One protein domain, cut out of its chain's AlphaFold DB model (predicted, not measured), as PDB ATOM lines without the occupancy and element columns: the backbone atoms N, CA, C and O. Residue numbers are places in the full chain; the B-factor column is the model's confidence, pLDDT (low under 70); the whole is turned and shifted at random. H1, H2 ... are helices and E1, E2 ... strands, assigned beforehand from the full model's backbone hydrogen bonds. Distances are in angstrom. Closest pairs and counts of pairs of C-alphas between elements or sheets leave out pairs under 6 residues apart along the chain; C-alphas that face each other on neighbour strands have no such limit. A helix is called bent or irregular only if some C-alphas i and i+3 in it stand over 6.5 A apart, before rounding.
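What this domain is: This is residues 29 to 209 of the 273 residues of an uncharacterized protein of Methanobacterium paludis (strain DSM 25820 / JCM 18151 / SWAN1) (UniProt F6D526). One strongly twisted sheet of seven strands makes the core, with H1 on one face and H3 on the opposite face, where the sheet curls round H3. H4 packs on E1, E2 and E7, the kinked H5 packs on edge strand E1, and H2 sits off the sheet toward one end of the longest axis. The printed part has 181 residues, with five named helices and seven named strands in the order E1, H1, E2, E3, E4, H2, E5, E6, H3, E7, H4, H5. The branched sheet is mixed, parallel in the pairs E1 with E7, E7 with E2 and E2 with E4, antiparallel in E3 with E4, E4 with E5 and E5 with E6. The class is mixed, helices and strands, and the whole is compact, with a radius of gyration of the C-alphas of 14.9 A and spans of 42 by 34 by 33 A.

Where its parts are: E1, residues 31 to 36, begins at C-alpha 31 at (162.613, 255.537, 131.658) and is 14.4 A long. H1, residues 52 to 62, is 15.0 A long, and E2, residues 68 to 74, is 20.2 A. E3, residues 83 to 85, is short at 6.5 A. E4, residues 88 to 97, is the longest strand at 29.1 A, beginning at C-alpha 88 at (153.685, 247.227, 122.765). H2, residues 107 to 116, is 14.0 A long, E5, residues 123 to 127, is 13.0 A, and E6, residues 130 to 132, is 6.7 A. H3, residues 135 to 148, is 20.0 A long and E7, residues 155 to 159, is 12.8 A. H4, residues 176 to 187, is 16.1 A long. H5, residues 189 to 206, is 25.0 A long and ends at C-alpha 206 at (149.526, 246.115, 140.318). H5 has a kink of 37 degrees near residue 200 and is only just irregular: C-alphas 200 and 203 are 7.0 A apart.

How they stand to each other: E1, an edge strand, is the parallel neighbour of E7, with N 32 and O 155 at 2.8 A. On the other side of E7 is E2, also parallel, with N 70 and O 156 at 2.8 A. E2 and E4 are parallel, with N 71 and O 91 at 2.9 A. On the other side of E4 from E2 are E3, beside residues 88 to 90, and E5, beside residues 92 to 97. E3 and E4 form a hairpin, with N 85 and O 88 at 2.8 A. E4 and E5 are antiparallel, with N 94 and O 126 at 2.8 A. E5 and E6 form a hairpin, with N 125 and O 132 at 2.8 A. H1 is on the sheet at a height of 7.5 A, over E2 and slantwise to it at 34 degrees on the local plane; the C-alphas of Ala 61 and Ala 69 are the closest of H1 and E2, 5.8 A apart. H3 is on the opposite face, and its closest C-alpha pair with E5 is Tyr 125 and Ala 138, 6.3 A apart. H4 is on the sheet, with the C-alphas of Trp 159 and Phe 176 the closest of E7 and H4, at 5.7 A. H5 is on the sheet over E1 and stands up from it; the closest C-alphas, of Gly 35 and Gly 199, are 3.3 A apart. H4 and H5 touch, through residues 180 to 184 of H4 and 189 to 196 of H5, opposite ways at a steep tilt of 51 degrees; their closest C-alphas, of Cys 183 and Ala 192, are 4.8 A apart. H2 is not on the sheet and touches no helix, but it is near H4 and near H5. H1 and H3 are apart. In H1, H2, H3 and H4 every O i to N i+4 pair is within hydrogen-bond range; in H5, 11 of 14 are.

The domain as a whole: The two C-alphas farthest apart, of Asp 87 and Gly 108, are 42.3 A apart. The printed part has no cut. The links E1 to H1, residues 37 to 51, and E7 to H4, residues 160 to 175, are long. The mean pLDDT of the printed part is 90.2, and it is under 70 at residue 77 and residues 98 to 105, in the links E2 to E3 and E4 to H2.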
ATOM      1  N   GLY A  29     162.676 261.835 131.924       94.50
ATOM      2  CA  GLY A  29     163.821 260.954 131.740       94.50
ATOM      3  C   GLY A  29     163.627 259.937 130.616       94.50
ATOM      4  O   GLY A  29     162.570 259.905 129.982       94.50
ATOM      5  N   PRO A  30     164.628 259.075 130.373       96.38
ATOM      6  CA  PRO A  30     164.517 258.014 129.373       96.38
ATOM      7  C   PRO A  30     163.579 256.876 129.806       96.38
ATOM      8  O   PRO A  30     163.010 256.195 128.956       96.38
ATOM      9  N   VAL A  31     163.397 256.661 131.115       98.00
ATOM     10  CA  VAL A  31     162.613 255.537 131.658       98.00
ATOM     11  C   VAL A  31     161.687 255.952 132.803       98.00
ATOM     12  O   VAL A  31     162.039 256.784 133.629       98.00
ATOM     13  N   GLU A  32     160.523 255.328 132.931       97.94
ATOM     14  CA  GLU A  32     159.653 255.452 134.104       97.94
ATOM     15  C   GLU A  32     159.860 254.210 134.984       97.94
ATOM     16  O   GLU A  32     159.389 253.130 134.621       97.94
ATOM     17  N   PRO A  33     160.570 254.298 136.127       98.12
ATOM     18  CA  PRO A  33     160.823 253.124 136.951       98.12
ATOM     19  C   PRO A  33     159.539 252.684 137.660       98.12
ATOM     20  O   PRO A  33     159.031 253.380 138.541       98.12
ATOM     21  N   LEU A  34     159.004 251.531 137.262       97.56
ATOM     22  CA  LEU A  34     157.776 250.980 137.829       97.56
ATOM     23  C   LEU A  34     158.059 250.083 139.021       97.56
ATOM     24  O   LEU A  34     157.415 250.215 140.060       97.56
ATOM     25  N   GLY A  35     158.987 249.143 138.853       96.12
ATOM     26  CA  GLY A  35     159.350 248.222 139.910       96.12
ATOM     27  C   GLY A  35     159.544 246.780 139.483       96.12
ATOM     28  O   GLY A  35     159.968 246.469 138.371       96.12
ATOM     29  N   ARG A  36     159.246 245.877 140.414       95.06
ATOM     30  CA  ARG A  36     159.326 244.436 140.207       95.06
ATOM     31  C   ARG A  36     158.189 243.982 139.305       95.06
ATOM     32  O   ARG A  36     157.032 244.261 139.613       95.06
ATOM     33  N   ALA A  37     158.491 243.212 138.265       93.94
ATOM     34  CA  ALA A  37     157.432 242.669 137.419       93.94
ATOM     35  C   ALA A  37     156.601 241.577 138.118       93.94
ATOM     36  O   ALA A  37     155.374 241.595 138.054       93.94
ATOM     37  N   ALA A  38     157.279 240.644 138.795       90.50
ATOM     38  CA  ALA A  38     156.681 239.452 139.399       90.50
ATOM     39  C   ALA A  38     157.521 238.903 140.559       90.50
ATOM     40  O   ALA A  38     158.714 239.210 140.668       90.50
ATOM     41  N   PHE A  39     156.922 238.081 141.419       91.31
ATOM     42  CA  PHE A  39     157.568 237.476 142.586       91.31
ATOM     43  C   PHE A  39     158.301 236.185 142.252       91.31
ATOM     44  O   PHE A  39     159.427 235.981 142.716       91.31
ATOM     45  N   VAL A  40     157.688 235.313 141.457       88.38
ATOM     46  CA  VAL A  40     158.180 233.949 141.226       88.38
ATOM     47  C   VAL A  40     158.410 233.708 139.747       88.38
ATOM     48  O   VAL A  40     157.611 234.123 138.916       88.38
ATOM     49  N   LYS A  41     159.508 233.021 139.412       84.00
ATOM     50  CA  LYS A  41     159.702 232.549 138.039       84.00
ATOM     51  C   LYS A  41     158.878 231.295 137.864       84.00
ATOM     52  O   LYS A  41     159.233 230.262 138.420       84.00
ATOM     53  N   PHE A  42     157.770 231.415 137.148       78.62
ATOM     54  CA  PHE A  42     156.846 230.305 136.961       78.62
ATOM     55  C   PHE A  42     156.697 229.885 135.499       78.62
ATOM     56  O   PHE A  42     155.942 228.966 135.254       78.62
ATOM     57  N   MET A  43     157.392 230.492 134.532       83.56
ATOM     58  CA  MET A  43     157.465 229.964 133.161       83.56
ATOM     59  C   MET A  43     158.879 230.012 132.603       83.56
ATOM     60  O   MET A  43     159.685 230.881 132.962       83.56
ATOM     61  N   ASN A  44     159.165 229.080 131.692       83.38
ATOM     62  CA  ASN A  44     160.368 229.084 130.870       83.38
ATOM     63  C   ASN A  44     160.017 229.187 129.370       83.38
ATOM     64  O   ASN A  44     159.270 228.338 128.890       83.38
ATOM     65  N   PRO A  45     160.541 230.184 128.628       84.38
ATOM     66  CA  PRO A  45     161.027 231.477 129.131       84.38
ATOM     67  C   PRO A  45     159.936 232.232 129.918       84.38
ATOM     68  O   PRO A  45     158.774 231.855 129.899       84.38
ATOM     69  N   ASP A  46     160.297 233.281 130.656       86.06
ATOM     70  CA  ASP A  46     159.337 234.013 131.505       86.06
ATOM     71  C   ASP A  46     158.789 235.266 130.804       86.06
ATOM     72  O   ASP A  46     157.581 235.479 130.720       86.06
ATOM     73  N   PHE A  47     159.700 236.044 130.218       89.44
ATOM     74  CA  PHE A  47     159.407 237.155 129.320       89.44
ATOM     75  C   PHE A  47     159.607 236.688 127.878       89.44
ATOM     76  O   PHE A  47     160.731 236.487 127.429       89.44
ATOM     77  N   TYR A  48     158.500 236.428 127.187       89.12
ATOM     78  CA  TYR A  48     158.457 235.983 125.794       89.12
ATOM     79  C   TYR A  48     157.080 236.318 125.199       89.12
ATOM     80  O   TYR A  48     156.114 236.402 125.970       89.12
ATOM     81  N   PRO A  49     156.939 236.494 123.868       89.38
ATOM     82  CA  PRO A  49     155.649 236.769 123.248       89.38
ATOM     83  C   PRO A  49     154.541 235.809 123.693       89.38
ATOM     84  O   PRO A  49     154.643 234.588 123.579       89.38
ATOM     85  N   GLY A  50     153.451 236.383 124.185       86.12
ATOM     86  CA  GLY A  50     152.288 235.662 124.674       86.12
ATOM     87  C   GLY A  50     152.435 235.127 126.093       86.12
ATOM     88  O   GLY A  50     151.514 234.477 126.554       86.12
ATOM     89  N   HIS A  51     153.511 235.398 126.827       88.00
ATOM     90  CA  HIS A  51     153.638 234.918 128.206       88.00
ATOM     91  C   HIS A  51     153.006 235.898 129.212       88.00
ATOM     92  O   HIS A  51     153.169 237.106 129.048       88.00
ATOM     93  N   PRO A  52     152.344 235.424 130.286       87.56
ATOM     94  CA  PRO A  52     151.767 236.235 131.357       87.56
ATOM     95  C   PRO A  52     152.567 237.447 131.817       87.56
ATOM     96  O   PRO A  52     152.023 238.545 131.840       87.56
ATOM     97  N   HIS A  53     153.845 237.288 132.167       91.00
ATOM     98  CA  HIS A  53     154.646 238.418 132.643       91.00
ATOM     99  C   HIS A  53     154.979 239.423 131.545       91.00
ATOM    100  O   HIS A  53     155.005 240.624 131.808       91.00
ATOM    101  N   SER A  54     155.159 238.950 130.313       92.94
ATOM    102  CA  SER A  54     155.348 239.820 129.156       92.94
ATOM    103  C   SER A  54     154.080 240.612 128.829       92.94
ATOM    104  O   SER A  54     154.114 241.834 128.704       92.94
ATOM    105  N   GLN A  55     152.930 239.939 128.789       92.75
ATOM    106  CA  GLN A  55     151.634 240.579 128.578       92.75
ATOM    107  C   GLN A  55     151.281 241.557 129.710       92.75
ATOM    108  O   GLN A  55     150.727 242.621 129.451       92.75
ATOM    109  N   LEU A  56     151.622 241.230 130.962       93.62
ATOM    110  CA  LEU A  56     151.441 242.136 132.098       93.62
ATOM    111  C   LEU A  56     152.301 243.398 131.950       93.62
ATOM    112  O   LEU A  56     151.823 244.496 132.223       93.62
ATOM    113  N   LEU A  57     153.544 243.259 131.483       96.19
ATOM    114  CA  LEU A  57     154.399 244.405 131.188       96.19
ATOM    115  C   LEU A  57     153.855 245.251 130.028       96.19
ATOM    116  O   LEU A  57     153.815 246.474 130.149       96.19
ATOM    117  N   ALA A  58     153.384 244.622 128.950       96.94
ATOM    118  CA  ALA A  58     152.710 245.331 127.862       96.94
ATOM    119  C   ALA A  58     151.497 246.112 128.384       96.94
ATOM    120  O   ALA A  58     151.388 247.308 128.136       96.94
ATOM    121  N   LYS A  59     150.667 245.493 129.231       95.69
ATOM    122  CA  LYS A  59     149.548 246.174 129.883       95.69
ATOM    123  C   LYS A  59     149.995 247.384 130.712       95.69
ATOM    124  O   LYS A  59     149.351 248.428 130.668       95.69
ATOM    125  N   TYR A  60     151.093 247.277 131.465       96.94
ATOM    126  CA  TYR A  60     151.614 248.422 132.218       96.94
ATOM    127  C   TYR A  60     152.025 249.589 131.317       96.94
ATOM    128  O   TYR A  60     151.869 250.740 131.738       96.94
ATOM    129  N   ALA A  61     152.540 249.304 130.120       98.12
ATOM    130  CA  ALA A  61     152.854 250.312 129.116       98.12
ATOM    131  C   ALA A  61     151.591 250.903 128.476       98.12
ATOM    132  O   ALA A  61     151.466 252.126 128.424       98.12
ATOM    133  N   GLU A  62     150.619 250.075 128.093       97.31
ATOM    134  CA  GLU A  62     149.326 250.518 127.549       97.31
ATOM    135  C   GLU A  62     148.575 251.436 128.522       97.31
ATOM    136  O   GLU A  62     148.122 252.512 128.133       97.31
ATOM    137  N   ASP A  63     148.516 251.068 129.808       95.94
ATOM    138  CA  ASP A  63     147.872 251.861 130.866       95.94
ATOM    139  C   ASP A  63     148.536 253.248 131.048       95.94
ATOM    140  O   ASP A  63     147.952 254.149 131.654       95.94
ATOM    141  N   ARG A  64     149.750 253.432 130.510       95.94
ATOM    142  CA  ARG A  64     150.526 254.684 130.499       95.94
ATOM    143  C   ARG A  64     150.564 255.366 129.132       95.94
ATOM    144  O   ARG A  64     151.196 256.409 128.997       95.94
ATOM    145  N   GLY A  65     149.904 254.799 128.122       96.81
ATOM    146  CA  GLY A  65     149.963 255.289 126.745       96.81
ATOM    147  C   GLY A  65     151.342 255.133 126.094       96.81
ATOM    148  O   GLY A  65     151.655 255.873 125.165       96.81
ATOM    149  N   SER A  66     152.160 254.201 126.584       98.00
ATOM    150  CA  SER A  66     153.516 253.931 126.104       98.00
ATOM    151  C   SER A  66     153.516 252.869 125.003       98.00
ATOM    152  O   SER A  66     152.802 251.873 125.103       98.00
ATOM    153  N   GLN A  67     154.321 253.069 123.958       98.44
ATOM    154  CA  GLN A  67     154.454 252.143 122.819       98.44
ATOM    155  C   GLN A  67     155.505 251.067 123.097       98.44
ATOM    156  O   GLN A  67     155.520 250.016 122.461       98.44
ATOM    157  N   CYS A  68     156.383 251.322 124.061       98.69
ATOM    158  CA  CYS A  68     157.422 250.406 124.483       98.69
ATOM    159  C   CYS A  68     157.359 250.149 125.985       98.69
ATOM    160  O   CYS A  68     156.819 250.948 126.756       98.69
ATOM    161  N   ALA A  69     157.971 249.049 126.402       98.69
ATOM    162  CA  ALA A  69     158.294 248.768 127.791       98.69
ATOM    163  C   ALA A  69     159.703 248.183 127.881       98.69
ATOM    164  O   ALA A  69     160.141 247.486 126.969       98.69
ATOM    165  N   LEU A  70     160.403 248.433 128.982       98.69
ATOM    166  CA  LEU A  70     161.741 247.910 129.241       98.69
ATOM    167  C   LEU A  70     161.685 246.886 130.372       98.69
ATOM    168  O   LEU A  70     161.203 247.178 131.469       98.69
ATOM    169  N   VAL A  71     162.235 245.700 130.133       97.62
ATOM    170  CA  VAL A  71     162.495 244.708 131.176       97.62
ATOM    171  C   VAL A  71     163.997 244.509 131.331       97.62
ATOM    172  O   VAL A  71     164.732 244.332 130.357       97.62
ATOM    173  N   VAL A  72     164.465 244.575 132.581       95.94
ATOM    174  CA  VAL A  72     165.888 244.425 132.901       95.94
ATOM    175  C   VAL A  72     166.194 243.127 133.643       95.94
ATOM    176  O   VAL A  72     165.461 242.732 134.553       95.94
ATOM    177  N   HIS A  73     167.298 242.469 133.287       91.31
ATOM    178  CA  HIS A  73     167.638 241.114 133.735       91.31
ATOM    179  C   HIS A  73     169.103 240.982 134.143       91.31
ATOM    180  O   HIS A  73     169.972 241.655 133.599       91.31
ATOM    181  N   PHE A  74     169.402 240.005 134.998       88.12
ATOM    182  CA  PHE A  74     170.715 239.363 134.943       88.12
ATOM    183  C   PHE A  74     170.750 238.434 133.726       88.12
ATOM    184  O   PHE A  74     169.900 237.541 133.610       88.12
ATOM    185  N   ALA A  75     171.708 238.645 132.828       81.75
ATOM    186  CA  ALA A  75     171.832 237.877 131.603       81.75
ATOM    187  C   ALA A  75     172.363 236.459 131.878       81.75
ATOM    188  O   ALA A  75     173.445 236.268 132.428       81.75
ATOM    189  N   GLY A  76     171.577 235.454 131.491       75.69
ATOM    190  CA  GLY A  76     171.973 234.053 131.393       75.69
ATOM    191  C   GLY A  76     172.303 233.668 129.949       75.69
ATOM    192  O   GLY A  76     172.770 234.486 129.159       75.69
ATOM    193  N   SER A  77     172.017 232.418 129.587       69.69
ATOM    194  CA  SER A  77     172.314 231.857 128.260       69.69
ATOM    195  C   SER A  77     171.388 232.320 127.127       69.69
ATOM    196  O   SER A  77     171.700 232.066 125.972       69.69
ATOM    197  N   SER A  78     170.267 232.990 127.421       73.94
ATOM    198  CA  SER A  78     169.338 233.476 126.386       73.94
ATOM    199  C   SER A  78     169.952 234.595 125.535       73.94
ATOM    200  O   SER A  78     170.845 235.321 125.979       73.94
ATOM    201  N   SER A  79     169.425 234.782 124.326       81.25
ATOM    202  CA  SER A  79     169.825 235.872 123.435       81.25
ATOM    203  C   SER A  79     169.276 237.243 123.847       81.25
ATOM    204  O   SER A  79     169.817 238.231 123.381       81.25
ATOM    205  N   TYR A  80     168.272 237.343 124.733       84.44
ATOM    206  CA  TYR A  80     167.670 238.630 125.155       84.44
ATOM    207  C   TYR A  80     167.280 239.525 123.965       84.44
ATOM    208  O   TYR A  80     167.590 240.716 123.922       84.44
ATOM    209  N   LYS A  81     166.656 238.919 122.949       93.06
ATOM    210  CA  LYS A  81     166.091 239.649 121.813       93.06
ATOM    211  C   LYS A  81     164.816 240.357 122.243       93.06
ATOM    212  O   LYS A  81     163.963 239.728 122.866       93.06
ATOM    213  N   SER A  82     164.694 241.622 121.868       96.56
ATOM    214  CA  SER A  82     163.471 242.403 122.031       96.56
ATOM    215  C   SER A  82     162.384 241.869 121.093       96.56
ATOM    216  O   SER A  82     162.675 241.182 120.106       96.56
ATOM    217  N   TYR A  83     161.116 242.117 121.413       97.25
ATOM    218  CA  TYR A  83     160.004 241.534 120.665       97.25
ATOM    219  C   TYR A  83     158.705 242.322 120.806       97.25
ATOM    220  O   TYR A  83     158.474 243.040 121.774       97.25
ATOM    221  N   GLN A  84     157.805 242.118 119.845       97.38
ATOM    222  CA  GLN A  84     156.464 242.691 119.873       97.38
ATOM    223  C   GLN A  84     155.524 241.862 120.767       97.38
ATOM    224  O   GLN A  84     155.403 240.645 120.593       97.38
ATOM    225  N   GLN A  85     154.819 242.524 121.685       95.25
ATOM    226  CA  GLN A  85     153.777 241.958 122.541       95.25
ATOM    227  C   GLN A  85     152.470 242.734 122.341       95.25
ATOM    228  O   GLN A  85     152.228 243.755 122.979       95.25
ATOM    229  N   GLY A  86     151.606 242.234 121.454       93.25
ATOM    230  CA  GLY A  86     150.426 242.996 121.038       93.25
ATOM    231  C   GLY A  86     150.856 244.300 120.367       93.25
ATOM    232  O   GLY A  86     151.678 244.265 119.452       93.25
ATOM    233  N   ASP A  87     150.361 245.434 120.855       95.88
ATOM    234  CA  ASP A  87     150.707 246.761 120.329       95.88
ATOM    235  C   ASP A  87     151.943 247.384 121.006       95.88
ATOM    236  O   ASP A  87     152.428 248.422 120.559       95.88
ATOM    237  N   VAL A  88     152.505 246.737 122.036       98.38
ATOM    238  CA  VAL A  88     153.685 247.227 122.765       98.38
ATOM    239  C   VAL A  88     154.948 246.476 122.357       98.38
ATOM    240  O   VAL A  88     154.982 245.244 122.341       98.38
ATOM    241  N   TYR A  89     156.024 247.214 122.094       98.50
ATOM    242  CA  TYR A  89     157.354 246.649 121.888       98.50
ATOM    243  C   TYR A  89     158.093 246.462 123.221       98.50
ATOM    244  O   TYR A  89     158.325 247.420 123.963       98.50
ATOM    245  N   ILE A  90     158.462 245.224 123.547       98.50
ATOM    246  CA  ILE A  90     159.195 244.887 124.769       98.50
ATOM    247  C   ILE A  90     160.688 244.891 124.470       98.50
ATOM    248  O   ILE A  90     161.187 244.071 123.697       98.50
ATOM    249  N   ILE A  91     161.395 245.805 125.125       98.56
ATOM    250  CA  ILE A  91     162.842 245.935 125.069       98.56
ATOM    251  C   ILE A  91     163.442 245.086 126.188       98.56
ATOM    252  O   ILE A  91     163.133 245.274 127.366       98.56
ATOM    253  N   GLU A  92     164.319 244.164 125.810       97.19
ATOM    254  CA  GLU A  92     165.054 243.302 126.734       97.19
ATOM    255  C   GLU A  92     166.458 243.871 126.955       97.19
ATOM    256  O   GLU A  92     167.225 244.041 126.003       97.19
ATOM    257  N   MET A  93     166.811 244.144 128.214       96.69
ATOM    258  CA  MET A  93     168.166 244.545 128.602       96.69
ATOM    259  C   MET A  93     168.706 243.643 129.712       96.69
ATOM    260  O   MET A  93     168.247 243.661 130.853       96.69
ATOM    261  N   GLY A  94     169.733 242.864 129.401       93.25
ATOM    262  CA  GLY A  94     170.470 242.062 130.370       93.25
ATOM    263  C   GLY A  94     171.788 242.720 130.775       93.25
ATOM    264  O   GLY A  94     172.416 243.381 129.954       93.25
ATOM    265  N   PHE A  95     172.257 242.496 132.003       91.00
ATOM    266  CA  PHE A  95     173.661 242.725 132.368       91.00
ATOM    267  C   PHE A  95     174.363 241.414 132.716       91.00
ATOM    268  O   PHE A  95     173.754 240.512 133.294       91.00
ATOM    269  N   VAL A  96     175.650 241.323 132.396       86.50
ATOM    270  CA  VAL A  96     176.534 240.234 132.821       86.50
ATOM    271  C   VAL A  96     177.568 240.820 133.774       86.50
ATOM    272  O   VAL A  96     178.223 241.816 133.462       86.50
ATOM    273  N   ASP A  97     177.735 240.202 134.941       78.56
ATOM    274  CA  ASP A  97     178.846 240.558 135.820       78.56
ATOM    275  C   ASP A  97     180.172 240.094 135.200       78.56
ATOM    276  O   ASP A  97     180.295 238.943 134.785       78.56
ATOM    277  N   SER A  98     181.181 240.970 135.170       68.56
ATOM    278  CA  SER A  98     182.557 240.641 134.754       68.56
ATOM    279  C   SER A  98     183.141 239.392 135.435       68.56
ATOM    280  O   SER A  98     184.025 238.742 134.880       68.56
ATOM    281  N   ALA A  99     182.650 239.025 136.621       65.94
ATOM    282  CA  ALA A  99     183.032 237.822 137.356       65.94
ATOM    283  C   ALA A  99     182.212 236.562 136.992       65.94
ATOM    284  O   ALA A  99     182.398 235.526 137.634       65.94
ATOM    285  N   GLY A 100     181.322 236.640 136.000       62.53
ATOM    286  CA  GLY A 100     180.418 235.569 135.574       62.53
ATOM    287  C   GLY A 100     179.128 235.466 136.398       62.53
ATOM    288  O   GLY A 100     178.901 236.218 137.347       62.53
ATOM    289  N   ALA A 101     178.266 234.514 136.027       57.25
ATOM    290  CA  ALA A 101     177.051 234.194 136.775       57.25
ATOM    291  C   ALA A 101     177.397 233.656 138.170       57.25
ATOM    292  O   ALA A 101     178.072 232.636 138.296       57.25
ATOM    293  N   LYS A 102     176.932 234.343 139.217       59.16
ATOM    294  CA  LYS A 102     177.054 233.896 140.609       59.16
ATOM    295  C   LYS A 102     175.669 233.623 141.177       59.16
ATOM    296  O   LYS A 102     174.770 234.446 141.030       59.16
ATOM    297  N   GLU A 103     175.512 232.467 141.815       52.31
ATOM    298  CA  GLU A 103     174.253 232.056 142.450       52.31
ATOM    299  C   GLU A 103     174.100 232.637 143.869       52.31
ATOM    300  O   GLU A 103     172.977 232.829 144.336       52.31
ATOM    301  N   ASP A 104     175.215 232.998 144.516       58.53
ATOM    302  CA  ASP A 104     175.245 233.544 145.875       58.53
ATOM    303  C   ASP A 104     175.302 235.080 145.906       58.53
ATOM    304  O   ASP A 104     176.060 235.719 145.170       58.53
ATOM    305  N   ILE A 105     174.531 235.679 146.823       64.50
ATOM    306  CA  ILE A 105     174.523 237.128 147.065       64.50
ATOM    307  C   ILE A 105     175.685 237.502 147.994       64.50
ATOM    308  O   ILE A 105     175.679 237.173 149.182       64.50
ATOM    309  N   ASP A 106     176.645 238.273 147.483       74.00
ATOM    310  CA  ASP A 106     177.625 238.974 148.316       74.00
ATOM    311  C   ASP A 106     176.962 240.198 148.969       74.00
ATOM    312  O   ASP A 106     176.857 241.276 148.380       74.00
ATOM    313  N   TRP A 107     176.488 240.028 150.205       70.75
ATOM    314  CA  TRP A 107     175.812 241.087 150.959       70.75
ATOM    315  C   TRP A 107     176.705 242.296 151.256       70.75
ATOM    316  O   TRP A 107     176.201 243.416 151.339       70.75
ATOM    317  N   GLY A 108     178.019 242.099 151.399       80.44
ATOM    318  CA  GLY A 108     178.958 243.198 151.613       80.44
ATOM    319  C   GLY A 108     179.055 244.074 150.369       80.44
ATOM    320  O   GLY A 108     178.906 245.294 150.449       80.44
ATOM    321  N   GLN A 109     179.218 243.441 149.209       79.81
ATOM    322  CA  GLN A 109     179.194 244.117 147.918       79.81
ATOM    323  C   GLN A 109     177.835 244.765 147.635       79.81
ATOM    324  O   GLN A 109     177.797 245.920 147.220       79.81
ATOM    325  N   ALA A 110     176.725 244.076 147.907       77.50
ATOM    326  CA  ALA A 110     175.383 244.615 147.699       77.50
ATOM    327  C   ALA A 110     175.157 245.904 148.503       77.50
ATOM    328  O   ALA A 110     174.651 246.883 147.958       77.50
ATOM    329  N   ILE A 111     175.593 245.946 149.768       82.31
ATOM    330  CA  ILE A 111     175.527 247.158 150.597       82.31
ATOM    331  C   ILE A 111     176.439 248.254 150.037       82.31
ATOM    332  O   ILE A 111     176.022 249.409 149.971       82.31
ATOM    333  N   GLN A 112     177.662 247.923 149.612       86.62
ATOM    334  CA  GLN A 112     178.578 248.899 149.008       86.62
ATOM    335  C   GLN A 112     177.982 249.518 147.740       86.62
ATOM    336  O   GLN A 112     177.941 250.740 147.616       86.62
ATOM    337  N   TYR A 113     177.442 248.699 146.838       87.94
ATOM    338  CA  TYR A 113     176.788 249.171 145.618       87.94
ATOM    339  C   TYR A 113     175.523 249.968 145.922       87.94
ATOM    340  O   TYR A 113     175.268 250.999 145.301       87.94
ATOM    341  N   PHE A 114     174.764 249.564 146.937       84.88
ATOM    342  CA  PHE A 114     173.612 250.328 147.398       84.88
ATOM    343  C   PHE A 114     174.005 251.691 148.007       84.88
ATOM    344  O   PHE A 114     173.297 252.679 147.861       84.88
ATOM    345  N   LEU A 115     175.144 251.815 148.683       85.44
ATOM    346  CA  LEU A 115     175.537 253.089 149.299       85.44
ATOM    347  C   LEU A 115     176.312 254.012 148.354       85.44
ATOM    348  O   LEU A 115     176.190 255.233 148.467       85.44
ATOM    349  N   PHE A 116     177.096 253.449 147.435       87.69
ATOM    350  CA  PHE A 116     178.092 254.194 146.657       87.69
ATOM    351  C   PHE A 116     177.969 254.028 145.139       87.69
ATOM    352  O   PHE A 116     178.677 254.712 144.403       87.69
ATOM    353  N   GLY A 117     177.043 253.191 144.673       82.88
ATOM    354  CA  GLY A 117     176.858 252.883 143.260       82.88
ATOM    355  C   GLY A 117     177.722 251.709 142.798       82.88
ATOM    356  O   GLY A 117     178.623 251.246 143.499       82.88
ATOM    357  N   VAL A 118     177.415 251.208 141.604       85.38
ATOM    358  CA  VAL A 118     178.175 250.136 140.948       85.38
ATOM    359  C   VAL A 118     179.291 250.776 140.107       85.38
ATOM    360  O   VAL A 118     179.012 251.765 139.426       85.38
ATOM    361  N   PRO A 119     180.536 250.264 140.137       86.31
ATOM    362  CA  PRO A 119     181.598 250.733 139.245       86.31
ATOM    363  C   PRO A 119     181.213 250.583 137.766       86.31
ATOM    364  O   PRO A 119     180.637 249.571 137.376       86.31
ATOM    365  N   ASP A 120     181.546 251.574 136.937       83.94
ATOM    366  CA  ASP A 120     181.097 251.635 135.536       83.94
ATOM    367  C   ASP A 120     181.687 250.518 134.644       83.94
ATOM    368  O   ASP A 120     181.099 250.176 133.623       83.94
ATOM    369  N   ASP A 121     182.813 249.920 135.038       84.25
ATOM    370  CA  ASP A 121     183.489 248.807 134.355       84.25
ATOM    371  C   ASP A 121     183.061 247.424 134.873       84.25
ATOM    372  O   ASP A 121     183.588 246.391 134.450       84.25
ATOM    373  N   LYS A 122     182.110 247.381 135.811       86.44
ATOM    374  CA  LYS A 122     181.738 246.139 136.486       86.44
ATOM    375  C   LYS A 122     180.953 245.189 135.586       86.44
ATOM    376  O   LYS A 122     181.072 243.969 135.761       86.44
ATOM    377  N   TRP A 123     180.156 245.731 134.665       90.69
ATOM    378  CA  TRP A 123     179.164 244.995 133.885       90.69
ATOM    379  C   TRP A 123     179.316 245.229 132.387       90.69
ATOM    380  O   TRP A 123     179.589 246.343 131.944       90.69
ATOM    381  N   THR A 124     179.058 244.176 131.618       92.50
ATOM    382  CA  THR A 124     178.669 244.298 130.212       92.50
ATOM    383  C   THR A 124     177.156 244.178 130.111       92.50
ATOM    384  O   THR A 124     176.487 243.688 131.025       92.50
ATOM    385  N   TYR A 125     176.602 244.644 129.003       93.62
ATOM    386  CA  TYR A 125     175.167 244.732 128.789       93.62
ATOM    387  C   TYR A 125     174.798 244.027 127.494       93.62
ATOM    388  O   TYR A 125     175.594 243.977 126.560       93.62
ATOM    389  N   ARG A 126     173.586 243.488 127.426       94.62
ATOM    390  CA  ARG A 126     173.007 242.923 126.212       94.62
ATOM    391  C   ARG A 126     171.647 243.560 125.986       94.62
ATOM    392  O   ARG A 126     170.790 243.437 126.854       94.62
ATOM    393  N   VAL A 127     171.459 244.224 124.852       96.44
ATOM    394  CA  VAL A 127     170.190 244.859 124.463       96.44
ATOM    395  C   VAL A 127     169.817 244.355 123.084       96.44
ATOM    396  O   VAL A 127     170.652 244.397 122.182       96.44
ATOM    397  N   ASN A 128     168.600 243.835 122.926       94.25
ATOM    398  CA  ASN A 128     168.135 243.240 121.668       94.25
ATOM    399  C   ASN A 128     169.130 242.213 121.061       94.25
ATOM    400  O   ASN A 128     169.363 242.154 119.854       94.25
ATOM    401  N   GLY A 129     169.786 241.423 121.913       91.69
ATOM    402  CA  GLY A 129     170.826 240.466 121.513       91.69
ATOM    403  C   GLY A 129     172.180 241.039 121.089       91.69
ATOM    404  O   GLY A 129     173.070 240.260 120.751       91.69
ATOM    405  N   ILE A 130     172.377 242.355 121.155       94.81
ATOM    406  CA  ILE A 130     173.655 243.024 120.882       94.81
ATOM    407  C   ILE A 130     174.394 243.247 122.203       94.81
ATOM    408  O   ILE A 130     173.800 243.706 123.177       94.81
ATOM    409  N   GLU A 131     175.686 242.917 122.250       94.44
ATOM    410  CA  GLU A 131     176.521 243.111 123.439       94.44
ATOM    411  C   GLU A 131     177.210 244.481 123.450       94.44
ATOM    412  O   GLU A 131     177.775 244.925 122.452       94.44
ATOM    413  N   PHE A 132     177.219 245.112 124.621       94.69
ATOM    414  CA  PHE A 132     177.818 246.412 124.884       94.69
ATOM    415  C   PHE A 132     178.746 246.320 126.091       94.69
ATOM    416  O   PHE A 132     178.416 245.732 127.122       94.69
ATOM    417  N   SER A 133     179.917 246.940 125.990       93.56
ATOM    418  CA  SER A 133     180.911 246.958 127.068       93.56
ATOM    419  C   SER A 133     180.693 248.076 128.087       93.56
ATOM    420  O   SER A 133     181.413 248.135 129.079       93.56
ATOM    421  N   ASN A 134     179.739 248.980 127.847       93.62
ATOM    422  CA  ASN A 134     179.455 250.106 128.727       93.62
ATOM    423  C   ASN A 134     177.963 250.453 128.747       93.62
ATOM    424  O   ASN A 134     177.213 250.142 127.822       93.62
ATOM    425  N   PHE A 135     177.560 251.117 129.829       94.88
ATOM    426  CA  PHE A 135     176.172 251.469 130.107       94.88
ATOM    427  C   PHE A 135     175.580 252.450 129.092       94.88
ATOM    428  O   PHE A 135     174.445 252.276 128.657       94.88
ATOM    429  N   THR A 136     176.347 253.475 128.716       95.81
ATOM    430  CA  THR A 136     175.875 254.556 127.845       95.81
ATOM    431  C   THR A 136     175.462 254.023 126.480       95.81
ATOM    432  O   THR A 136     174.364 254.323 126.018       95.81
ATOM    433  N   ASP A 137     176.296 253.192 125.852       97.31
ATOM    434  CA  ASP A 137     175.980 252.619 124.542       97.31
ATOM    435  C   ASP A 137     174.777 251.670 124.615       97.31
ATOM    436  O   ASP A 137     173.921 251.695 123.734       97.31
ATOM    437  N   ALA A 138     174.654 250.903 125.702       96.94
ATOM    438  CA  ALA A 138     173.500 250.038 125.919       96.94
ATOM    439  C   ALA A 138     172.191 250.841 126.063       96.94
ATOM    440  O   ALA A 138     171.189 250.512 125.433       96.94
ATOM    441  N   MET A 139     172.194 251.928 126.843       97.81
ATOM    442  CA  MET A 139     171.025 252.809 126.984       97.81
ATOM    443  C   MET A 139     170.701 253.585 125.703       97.81
ATOM    444  O   MET A 139     169.528 253.858 125.431       97.81
ATOM    445  N   ASN A 140     171.709 253.915 124.894       97.88
ATOM    446  CA  ASN A 140     171.493 254.487 123.568       97.88
ATOM    447  C   ASN A 140     170.761 253.497 122.656       97.88
ATOM    448  O   ASN A 140     169.838 253.911 121.957       97.88
ATOM    449  N   GLU A 141     171.105 252.205 122.700       98.06
ATOM    450  CA  GLU A 141     170.378 251.180 121.941       98.06
ATOM    451  C   GLU A 141     168.939 251.016 122.445       98.06
ATOM    452  O   GLU A 141     168.021 251.006 121.634       98.06
ATOM    453  N   VAL A 142     168.703 251.004 123.766       98.44
ATOM    454  CA  VAL A 142     167.336 251.017 124.336       98.44
ATOM    455  C   VAL A 142     166.533 252.209 123.808       98.44
ATOM    456  O   VAL A 142     165.384 252.063 123.395       98.44
ATOM    457  N   THR A 143     167.138 253.398 123.799       97.81
ATOM    458  CA  THR A 143     166.480 254.626 123.334       97.81
ATOM    459  C   THR A 143     166.195 254.578 121.835       97.81
ATOM    460  O   THR A 143     165.115 254.981 121.406       97.81
ATOM    461  N   LYS A 144     167.140 254.071 121.037       97.94
ATOM    462  CA  LYS A 144     166.981 253.885 119.592       97.94
ATOM    463  C   LYS A 144     165.839 252.919 119.286       97.94
ATOM    464  O   LYS A 144     164.937 253.282 118.539       97.94
ATOM    465  N   GLU A 145     165.839 251.743 119.907       98.00
ATOM    466  CA  GLU A 145     164.777 250.741 119.768       98.00
ATOM    467  C   GLU A 145     163.410 251.337 120.123       98.00
ATOM    468  O   GLU A 145     162.446 251.175 119.376       98.00
ATOM    469  N   ALA A 146     163.327 252.100 121.216       98.19
ATOM    470  CA  ALA A 146     162.089 252.757 121.615       98.19
ATOM    471  C   ALA A 146     161.609 253.792 120.579       98.19
ATOM    472  O   ALA A 146     160.431 253.825 120.226       98.19
ATOM    473  N   GLN A 147     162.515 254.622 120.055       97.69
ATOM    474  CA  GLN A 147     162.192 255.622 119.030       97.69
ATOM    475  C   GLN A 147     161.727 254.983 117.719       97.69
ATOM    476  O   GLN A 147     160.755 255.451 117.124       97.69
ATOM    477  N   GLU A 148     162.384 253.909 117.280       98.06
ATOM    478  CA  GLU A 148     162.011 253.159 116.072       98.06
ATOM    479  C   GLU A 148     160.604 252.550 116.179       98.06
ATOM    480  O   GLU A 148     159.909 252.428 115.170       98.06
ATOM    481  N   HIS A 149     160.150 252.263 117.401       98.25
ATOM    482  CA  HIS A 149     158.814 251.738 117.697       98.25
ATOM    483  C   HIS A 149     157.822 252.817 118.164       98.25
ATOM    484  O   HIS A 149     156.743 252.509 118.669       98.25
ATOM    485  N   GLY A 150     158.146 254.095 117.947       97.44
ATOM    486  CA  GLY A 150     157.213 255.206 118.129       97.44
ATOM    487  C   GLY A 150     157.021 255.665 119.574       97.44
ATOM    488  O   GLY A 150     156.059 256.383 119.839       97.44
ATOM    489  N   GLN A 151     157.916 255.293 120.492       98.00
ATOM    490  CA  GLN A 151     157.867 255.750 121.877       98.00
ATOM    491  C   GLN A 151     157.930 257.278 121.977       98.00
ATOM    492  O   GLN A 151     158.837 257.922 121.440       98.00
ATOM    493  N   VAL A 152     157.021 257.849 122.770       95.38
ATOM    494  CA  VAL A 152     157.065 259.252 123.193       95.38
ATOM    495  C   VAL A 152     157.124 259.329 124.716       95.38
ATOM    496  O   VAL A 152     156.258 258.805 125.409       95.38
ATOM    497  N   GLY A 153     158.127 260.036 125.243       95.44
ATOM    498  CA  GLY A 153     158.332 260.162 126.687       95.44
ATOM    499  C   GLY A 153     159.026 258.941 127.312       95.44
ATOM    500  O   GLY A 153     159.563 258.102 126.585       95.44
ATOM    501  N   PRO A 154     159.058 258.855 128.653       97.56
ATOM    502  CA  PRO A 154     159.810 257.826 129.366       97.56
ATOM    503  C   PRO A 154     159.264 256.415 129.107       97.56
ATOM    504  O   PRO A 154     158.053 256.207 129.087       97.56
ATOM    505  N   ILE A 155     160.161 255.438 128.954       98.56
ATOM    506  CA  ILE A 155     159.815 254.022 128.762       98.56
ATOM    507  C   ILE A 155     159.502 253.383 130.125       98.56
ATOM    508  O   ILE A 155     160.391 253.339 130.982       98.56
ATOM    509  N   PRO A 156     158.300 252.837 130.363       98.44
ATOM    510  CA  PRO A 156     157.995 252.082 131.570       98.44
ATOM    511  C   PRO A 156     158.972 250.924 131.754       98.44
ATOM    512  O   PRO A 156     159.076 250.042 130.903       98.44
ATOM    513  N   MET A 157     159.699 250.937 132.868       98.62
ATOM    514  CA  MET A 157     160.768 249.992 133.163       98.62
ATOM    515  C   MET A 157     160.414 249.135 134.372       98.62
ATOM    516  O   MET A 157     160.139 249.645 135.462       98.62
ATOM    517  N   VAL A 158     160.516 247.822 134.207       98.06
ATOM    518  CA  VAL A 158     160.450 246.848 135.299       98.06
ATOM    519  C   VAL A 158     161.734 246.041 135.369       98.06
ATOM    520  O   VAL A 158     162.454 245.898 134.381       98.06
ATOM    521  N   TRP A 159     162.011 245.448 136.525       95.06
ATOM    522  CA  TRP A 159     163.032 244.412 136.612       95.06
ATOM    523  C   TRP A 159     162.432 243.018 136.654       95.06
ATOM    524  O   TRP A 159     161.354 242.779 137.217       95.06
ATOM    525  N   HIS A 160     163.196 242.077 136.112       90.38
ATOM    526  CA  HIS A 160     162.921 240.654 136.168       90.38
ATOM    527  C   HIS A 160     163.109 240.138 137.595       90.38
ATOM    528  O   HIS A 160     164.188 239.720 138.019       90.38
ATOM    529  N   GLY A 161     162.046 240.273 138.382       76.62
ATOM    530  CA  GLY A 161     162.038 240.011 139.817       76.62
ATOM    531  C   GLY A 161     161.716 238.580 140.212       76.62
ATOM    532  O   GLY A 161     161.494 238.292 141.383       76.62
ATOM    533  N   SER A 162     161.640 237.674 139.252       74.88
ATOM    534  CA  SER A 162     161.066 236.354 139.443       74.88
ATOM    535  C   SER A 162     162.073 235.429 140.161       74.88
ATOM    536  O   SER A 162     163.046 234.963 139.556       74.88
ATOM    537  N   ALA A 163     161.891 235.179 141.460       79.00
ATOM    538  CA  ALA A 163     162.785 234.310 142.224       79.00
ATOM    539  C   ALA A 163     162.592 232.846 141.797       79.00
ATOM    540  O   ALA A 163     161.463 232.351 141.771       79.00
ATOM    541  N   ARG A 164     163.697 232.159 141.479       76.50
ATOM    542  CA  ARG A 164     163.712 230.734 141.078       76.50
ATOM    543  C   ARG A 164     163.813 229.777 142.268       76.50
ATOM    544  O   ARG A 164     163.502 228.605 142.131       76.50
ATOM    545  N   ALA A 165     164.256 230.283 143.416       79.69
ATOM    546  CA  ALA A 165     164.390 229.544 144.661       79.69
ATOM    547  C   ALA A 165     164.345 230.502 145.860       79.69
ATOM    548  O   ALA A 165     164.634 231.700 145.735       79.69
ATOM    549  N   GLY A 166     164.023 229.955 147.032       83.38
ATOM    550  CA  GLY A 166     163.969 230.695 148.291       83.38
ATOM    551  C   GLY A 166     162.763 231.632 148.394       83.38
ATOM    552  O   GLY A 166     161.847 231.606 147.573       83.38
ATOM    553  N   SER A 167     162.752 232.471 149.433       85.75
ATOM    554  CA  SER A 167     161.638 233.394 149.673       85.75
ATOM    555  C   SER A 167     161.610 234.505 148.618       85.75
ATOM    556  O   SER A 167     162.526 235.335 148.609       85.75
ATOM    557  N   PRO A 168     160.559 234.604 147.781       86.69
ATOM    558  CA  PRO A 168     160.442 235.691 146.815       86.69
ATOM    559  C   PRO A 168     160.207 237.048 147.491       86.69
ATOM    560  O   PRO A 168     160.397 238.074 146.856       86.69
ATOM    561  N   ILE A 169     159.831 237.092 148.774       86.00
ATOM    562  CA  ILE A 169     159.691 238.351 149.524       86.00
ATOM    563  C   ILE A 169     161.070 238.954 149.826       86.00
ATOM    564  O   ILE A 169     161.238 240.168 149.765       86.00
ATOM    565  N   ILE A 170     162.052 238.105 150.143       82.19
ATOM    566  CA  ILE A 170     163.407 238.524 150.530       82.19
ATOM    567  C   ILE A 170     164.311 238.635 149.303       82.19
ATOM    568  O   ILE A 170     165.119 239.554 149.217       82.19
ATOM    569  N   ASN A 171     164.183 237.704 148.356       84.00
ATOM    570  CA  ASN A 171     164.945 237.713 147.117       84.00
ATOM    571  C   ASN A 171     164.235 238.605 146.082       84.00
ATOM    572  O   ASN A 171     163.168 238.219 145.588       84.00
ATOM    573  N   PRO A 172     164.800 239.775 145.729       81.56
ATOM    574  CA  PRO A 172     164.168 240.690 144.788       81.56
ATOM    575  C   PRO A 172     164.239 240.192 143.339       81.56
ATOM    576  O   PRO A 172     163.601 240.791 142.481       81.56
ATOM    577  N   GLY A 173     164.970 239.111 143.053       83.19
ATOM    578  CA  GLY A 173     165.174 238.586 141.706       83.19
ATOM    579  C   GLY A 173     166.356 239.228 140.979       83.19
ATOM    580  O   GLY A 173     167.015 240.139 141.481       83.19
ATOM    581  N   CYS A 174     166.659 238.711 139.790       83.19
ATOM    582  CA  CYS A 174     167.960 238.910 139.160       83.19
ATOM    583  C   CYS A 174     168.113 240.257 138.432       83.19
ATOM    584  O   CYS A 174     169.226 240.754 138.309       83.19
ATOM    585  N   GLY A 175     167.018 240.884 137.995       88.12
ATOM    586  CA  GLY A 175     167.061 242.203 137.352       88.12
ATOM    587  C   GLY A 175     167.262 243.382 138.310       88.12
ATOM    588  O   GLY A 175     167.555 244.493 137.867       88.12
ATOM    589  N   PHE A 176     167.098 243.166 139.620       90.94
ATOM    590  CA  PHE A 176     167.085 244.241 140.615       90.94
ATOM    591  C   PHE A 176     168.355 245.118 140.613       90.94
ATOM    592  O   PHE A 176     168.209 246.343 140.639       90.94
ATOM    593  N   PRO A 177     169.586 244.564 140.532       90.00
ATOM    594  CA  PRO A 177     170.796 245.386 140.519       90.00
ATOM    595  C   PRO A 177     170.854 246.357 139.334       90.00
ATOM    596  O   PRO A 177     171.202 247.521 139.522       90.00
ATOM    597  N   LEU A 178     170.470 245.911 138.133       92.38
ATOM    598  CA  LEU A 178     170.477 246.757 136.938       92.38
ATOM    599  C   LEU A 178     169.404 247.843 136.999       92.38
ATOM    600  O   LEU A 178     169.689 248.996 136.695       92.38
ATOM    601  N   TYR A 179     168.201 247.511 137.469       95.44
ATOM    602  CA  TYR A 179     167.142 248.500 137.688       95.44
ATOM    603  C   TYR A 179     167.586 249.611 138.636       95.44
ATOM    604  O   TYR A 179     167.415 250.797 138.351       95.44
ATOM    605  N   TYR A 180     168.194 249.222 139.757       94.31
ATOM    606  CA  TYR A 180     168.746 250.158 140.721       94.31
ATOM    607  C   TYR A 180     169.837 251.040 140.101       94.31
ATOM    608  O   TYR A 180     169.834 252.258 140.296       94.31
ATOM    609  N   TYR A 181     170.746 250.435 139.335       94.19
ATOM    610  CA  TYR A 181     171.831 251.145 138.672       94.19
ATOM    611  C   TYR A 181     171.317 252.153 137.638       94.19
ATOM    612  O   TYR A 181     171.746 253.304 137.678       94.19
ATOM    613  N   ILE A 182     170.336 251.787 136.804       96.06
ATOM    614  CA  ILE A 182     169.681 252.719 135.869       96.06
ATOM    615  C   ILE A 182     169.055 253.886 136.637       96.06
ATOM    616  O   ILE A 182     169.342 255.041 136.338       96.06
ATOM    617  N   CYS A 183     168.272 253.614 137.689       96.50
ATOM    618  CA  CYS A 183     167.663 254.682 138.489       96.50
ATOM    619  C   CYS A 183     168.712 255.621 139.102       96.50
ATOM    620  O   CYS A 183     168.487 256.828 139.191       96.50
ATOM    621  N   TRP A 184     169.862 255.091 139.530       95.25
ATOM    622  CA  TRP A 184     170.955 255.917 140.036       95.25
ATOM    623  C   TRP A 184     171.571 256.762 138.925       95.25
ATOM    624  O   TRP A 184     171.769 257.960 139.129       95.25
ATOM    625  N   LYS A 185     171.926 256.160 137.785       94.88
ATOM    626  CA  LYS A 185     172.631 256.855 136.697       94.88
ATOM    627  C   LYS A 185     171.759 257.939 136.066       94.88
ATOM    628  O   LYS A 185     172.270 259.029 135.832       94.88
ATOM    629  N   GLU A 186     170.467 257.676 135.899       95.81
ATOM    630  CA  GLU A 186     169.531 258.611 135.267       95.81
ATOM    631  C   GLU A 186     168.974 259.660 136.243       95.81
ATOM    632  O   GLU A 186     168.816 260.826 135.881       95.81
ATOM    633  N   TYR A 187     168.695 259.286 137.500       96.12
ATOM    634  CA  TYR A 187     167.943 260.141 138.441       96.12
ATOM    635  C   TYR A 187     168.680 260.454 139.747       96.12
ATOM    636  O   TYR A 187     168.186 261.205 140.591       96.12
ATOM    637  N   GLY A 188     169.876 259.906 139.935       93.81
ATOM    638  CA  GLY A 188     170.682 260.085 141.135       93.81
ATOM    639  C   GLY A 188     170.266 259.191 142.305       93.81
ATOM    640  O   GLY A 188     169.175 258.624 142.378       93.81
ATOM    641  N   ARG A 189     171.163 259.095 143.293       92.94
ATOM    642  CA  ARG A 189     171.060 258.159 144.430       92.94
ATOM    643  C   ARG A 189     169.740 258.213 145.208       92.94
ATOM    644  O   ARG A 189     169.199 257.180 145.575       92.94
ATOM    645  N   PHE A 190     169.214 259.410 145.481       92.81
ATOM    646  CA  PHE A 190     168.016 259.545 146.317       92.81
ATOM    647  C   PHE A 190     166.760 259.099 145.570       92.81
ATOM    648  O   PHE A 190     165.894 258.469 146.177       92.81
ATOM    649  N   ALA A 191     166.697 259.364 144.262       94.69
ATOM    650  CA  ALA A 191     165.641 258.834 143.416       94.69
ATOM    651  C   ALA A 191     165.749 257.312 143.296       94.69
ATOM    652  O   ALA A 191     164.744 256.624 143.437       94.69
ATOM    653  N   ALA A 192     166.962 256.767 143.160       95.31
ATOM    654  CA  ALA A 192     167.175 255.321 143.171       95.31
ATOM    655  C   ALA A 192     166.650 254.659 144.459       95.31
ATOM    656  O   ALA A 192     165.942 253.659 144.385       95.31
ATOM    657  N   TYR A 193     166.906 255.236 145.639       94.12
ATOM    658  CA  TYR A 193     166.356 254.721 146.903       94.12
ATOM    659  C   TYR A 193     164.833 254.762 146.950       94.12
ATOM    660  O   TYR A 193     164.202 253.803 147.398       94.12
ATOM    661  N   TYR A 194     164.244 255.853 146.468       95.69
ATOM    662  CA  TYR A 194     162.799 255.967 146.346       95.69
ATOM    663  C   TYR A 194     162.224 254.873 145.428       95.69
ATOM    664  O   TYR A 194     161.313 254.154 145.842       95.69
ATOM    665  N   TYR A 195     162.804 254.678 144.240       96.81
ATOM    666  CA  TYR A 195     162.352 253.682 143.263       96.81
ATOM    667  C   TYR A 195     162.621 252.234 143.674       96.81
ATOM    668  O   TYR A 195     161.896 251.343 143.237       96.81
ATOM    669  N   VAL A 196     163.592 251.971 144.552       94.31
ATOM    670  CA  VAL A 196     163.743 250.652 145.190       94.31
ATOM    671  C   VAL A 196     162.548 250.356 146.091       94.31
ATOM    672  O   VAL A 196     161.936 249.297 145.971       94.31
ATOM    673  N   VAL A 197     162.187 251.285 146.980       94.44
ATOM    674  CA  VAL A 197     161.067 251.081 147.914       94.44
ATOM    675  C   VAL A 197     159.745 250.992 147.160       94.44
ATOM    676  O   VAL A 197     158.986 250.044 147.360       94.44
ATOM    677  N   GLN A 198     159.483 251.949 146.268       96.19
ATOM    678  CA  GLN A 198     158.281 251.949 145.440       96.19
ATOM    679  C   GLN A 198     158.229 250.685 144.572       96.19
ATOM    680  O   GLN A 198     157.190 250.025 144.526       96.19
ATOM    681  N   GLY A 199     159.352 250.288 143.977       95.94
ATOM    682  CA  GLY A 199     159.392 249.159 143.065       95.94
ATOM    683  C   GLY A 199     159.192 247.804 143.743       95.94
ATOM    684  O   GLY A 199     158.627 246.894 143.139       95.94
ATOM    685  N   LEU A 200     159.606 247.660 145.007       94.38
ATOM    686  CA  LEU A 200     159.339 246.461 145.812       94.38
ATOM    687  C   LEU A 200     157.858 246.340 146.194       94.38
ATOM    688  O   LEU A 200     157.357 245.226 146.340       94.38
ATOM    689  N   ILE A 201     157.158 247.467 146.344       95.50
ATOM    690  CA  ILE A 201     155.723 247.518 146.661       95.50
ATOM    691  C   ILE A 201     154.874 247.328 145.398       95.50
ATOM    692  O   ILE A 201     153.820 246.697 145.456       95.50
ATOM    693  N   PHE A 202     155.339 247.834 144.256       96.38
ATOM    694  CA  PHE A 202     154.629 247.836 142.978       96.38
ATOM    695  C   PHE A 202     153.888 246.532 142.621       96.38
ATOM    696  O   PHE A 202     152.682 246.614 142.367       96.38
ATOM    697  N   PRO A 203     154.509 245.333 142.646       93.88
ATOM    698  CA  PRO A 203     153.826 244.098 142.253       93.88
ATOM    699  C   PRO A 203     152.668 243.727 143.187       93.88
ATOM    700  O   PRO A 203     151.696 243.149 142.721       93.88
ATOM    701  N   TYR A 204     152.709 244.091 144.475       93.69
ATOM    702  CA  TYR A 204     151.607 243.811 145.406       93.69
ATOM    703  C   TYR A 204     150.329 244.574 145.048       93.69
ATOM    704  O   TYR A 204     149.233 244.121 145.363       93.69
ATOM    705  N   LEU A 205     150.480 245.749 144.433       94.75
ATOM    706  CA  LEU A 205     149.370 246.643 144.114       94.75
ATOM    707  C   LEU A 205     148.895 246.500 142.666       94.75
ATOM    708  O   LEU A 205     147.740 246.801 142.386       94.75
ATOM    709  N   ASN A 206     149.778 246.070 141.759       93.94
ATOM    710  CA  ASN A 206     149.526 246.115 140.318       93.94
ATOM    711  C   ASN A 206     149.515 244.736 139.643       93.94
ATOM    712  O   ASN A 206     148.914 244.608 138.580       93.94
ATOM    713  N   SER A 207     150.130 243.702 140.238       90.94
ATOM    714  CA  SER A 207     150.112 242.363 139.641       90.94
ATOM    715  C   SER A 207     148.862 241.588 140.071       90.94
ATOM    716  O   SER A 207     148.681 241.341 141.269       90.94
ATOM    717  N   PRO A 208     148.029 241.112 139.126       89.44
ATOM    718  CA  PRO A 208     146.900 240.237 139.445       89.44
ATOM    719  C   PRO A 208     147.346 238.858 139.961       89.44
ATOM    720  O   PRO A 208     146.542 238.120 140.529       89.44
ATOM    721  N   PHE A 209     148.621 238.510 139.779       88.19
ATOM    722  CA  PHE A 209     149.192 237.215 140.143       88.19
ATOM    723  C   PHE A 209     149.807 237.199 141.544       88.19
ATOM    724  O   PHE A 209     150.014 236.123 142.107       88.19
TER     725      PHE A 209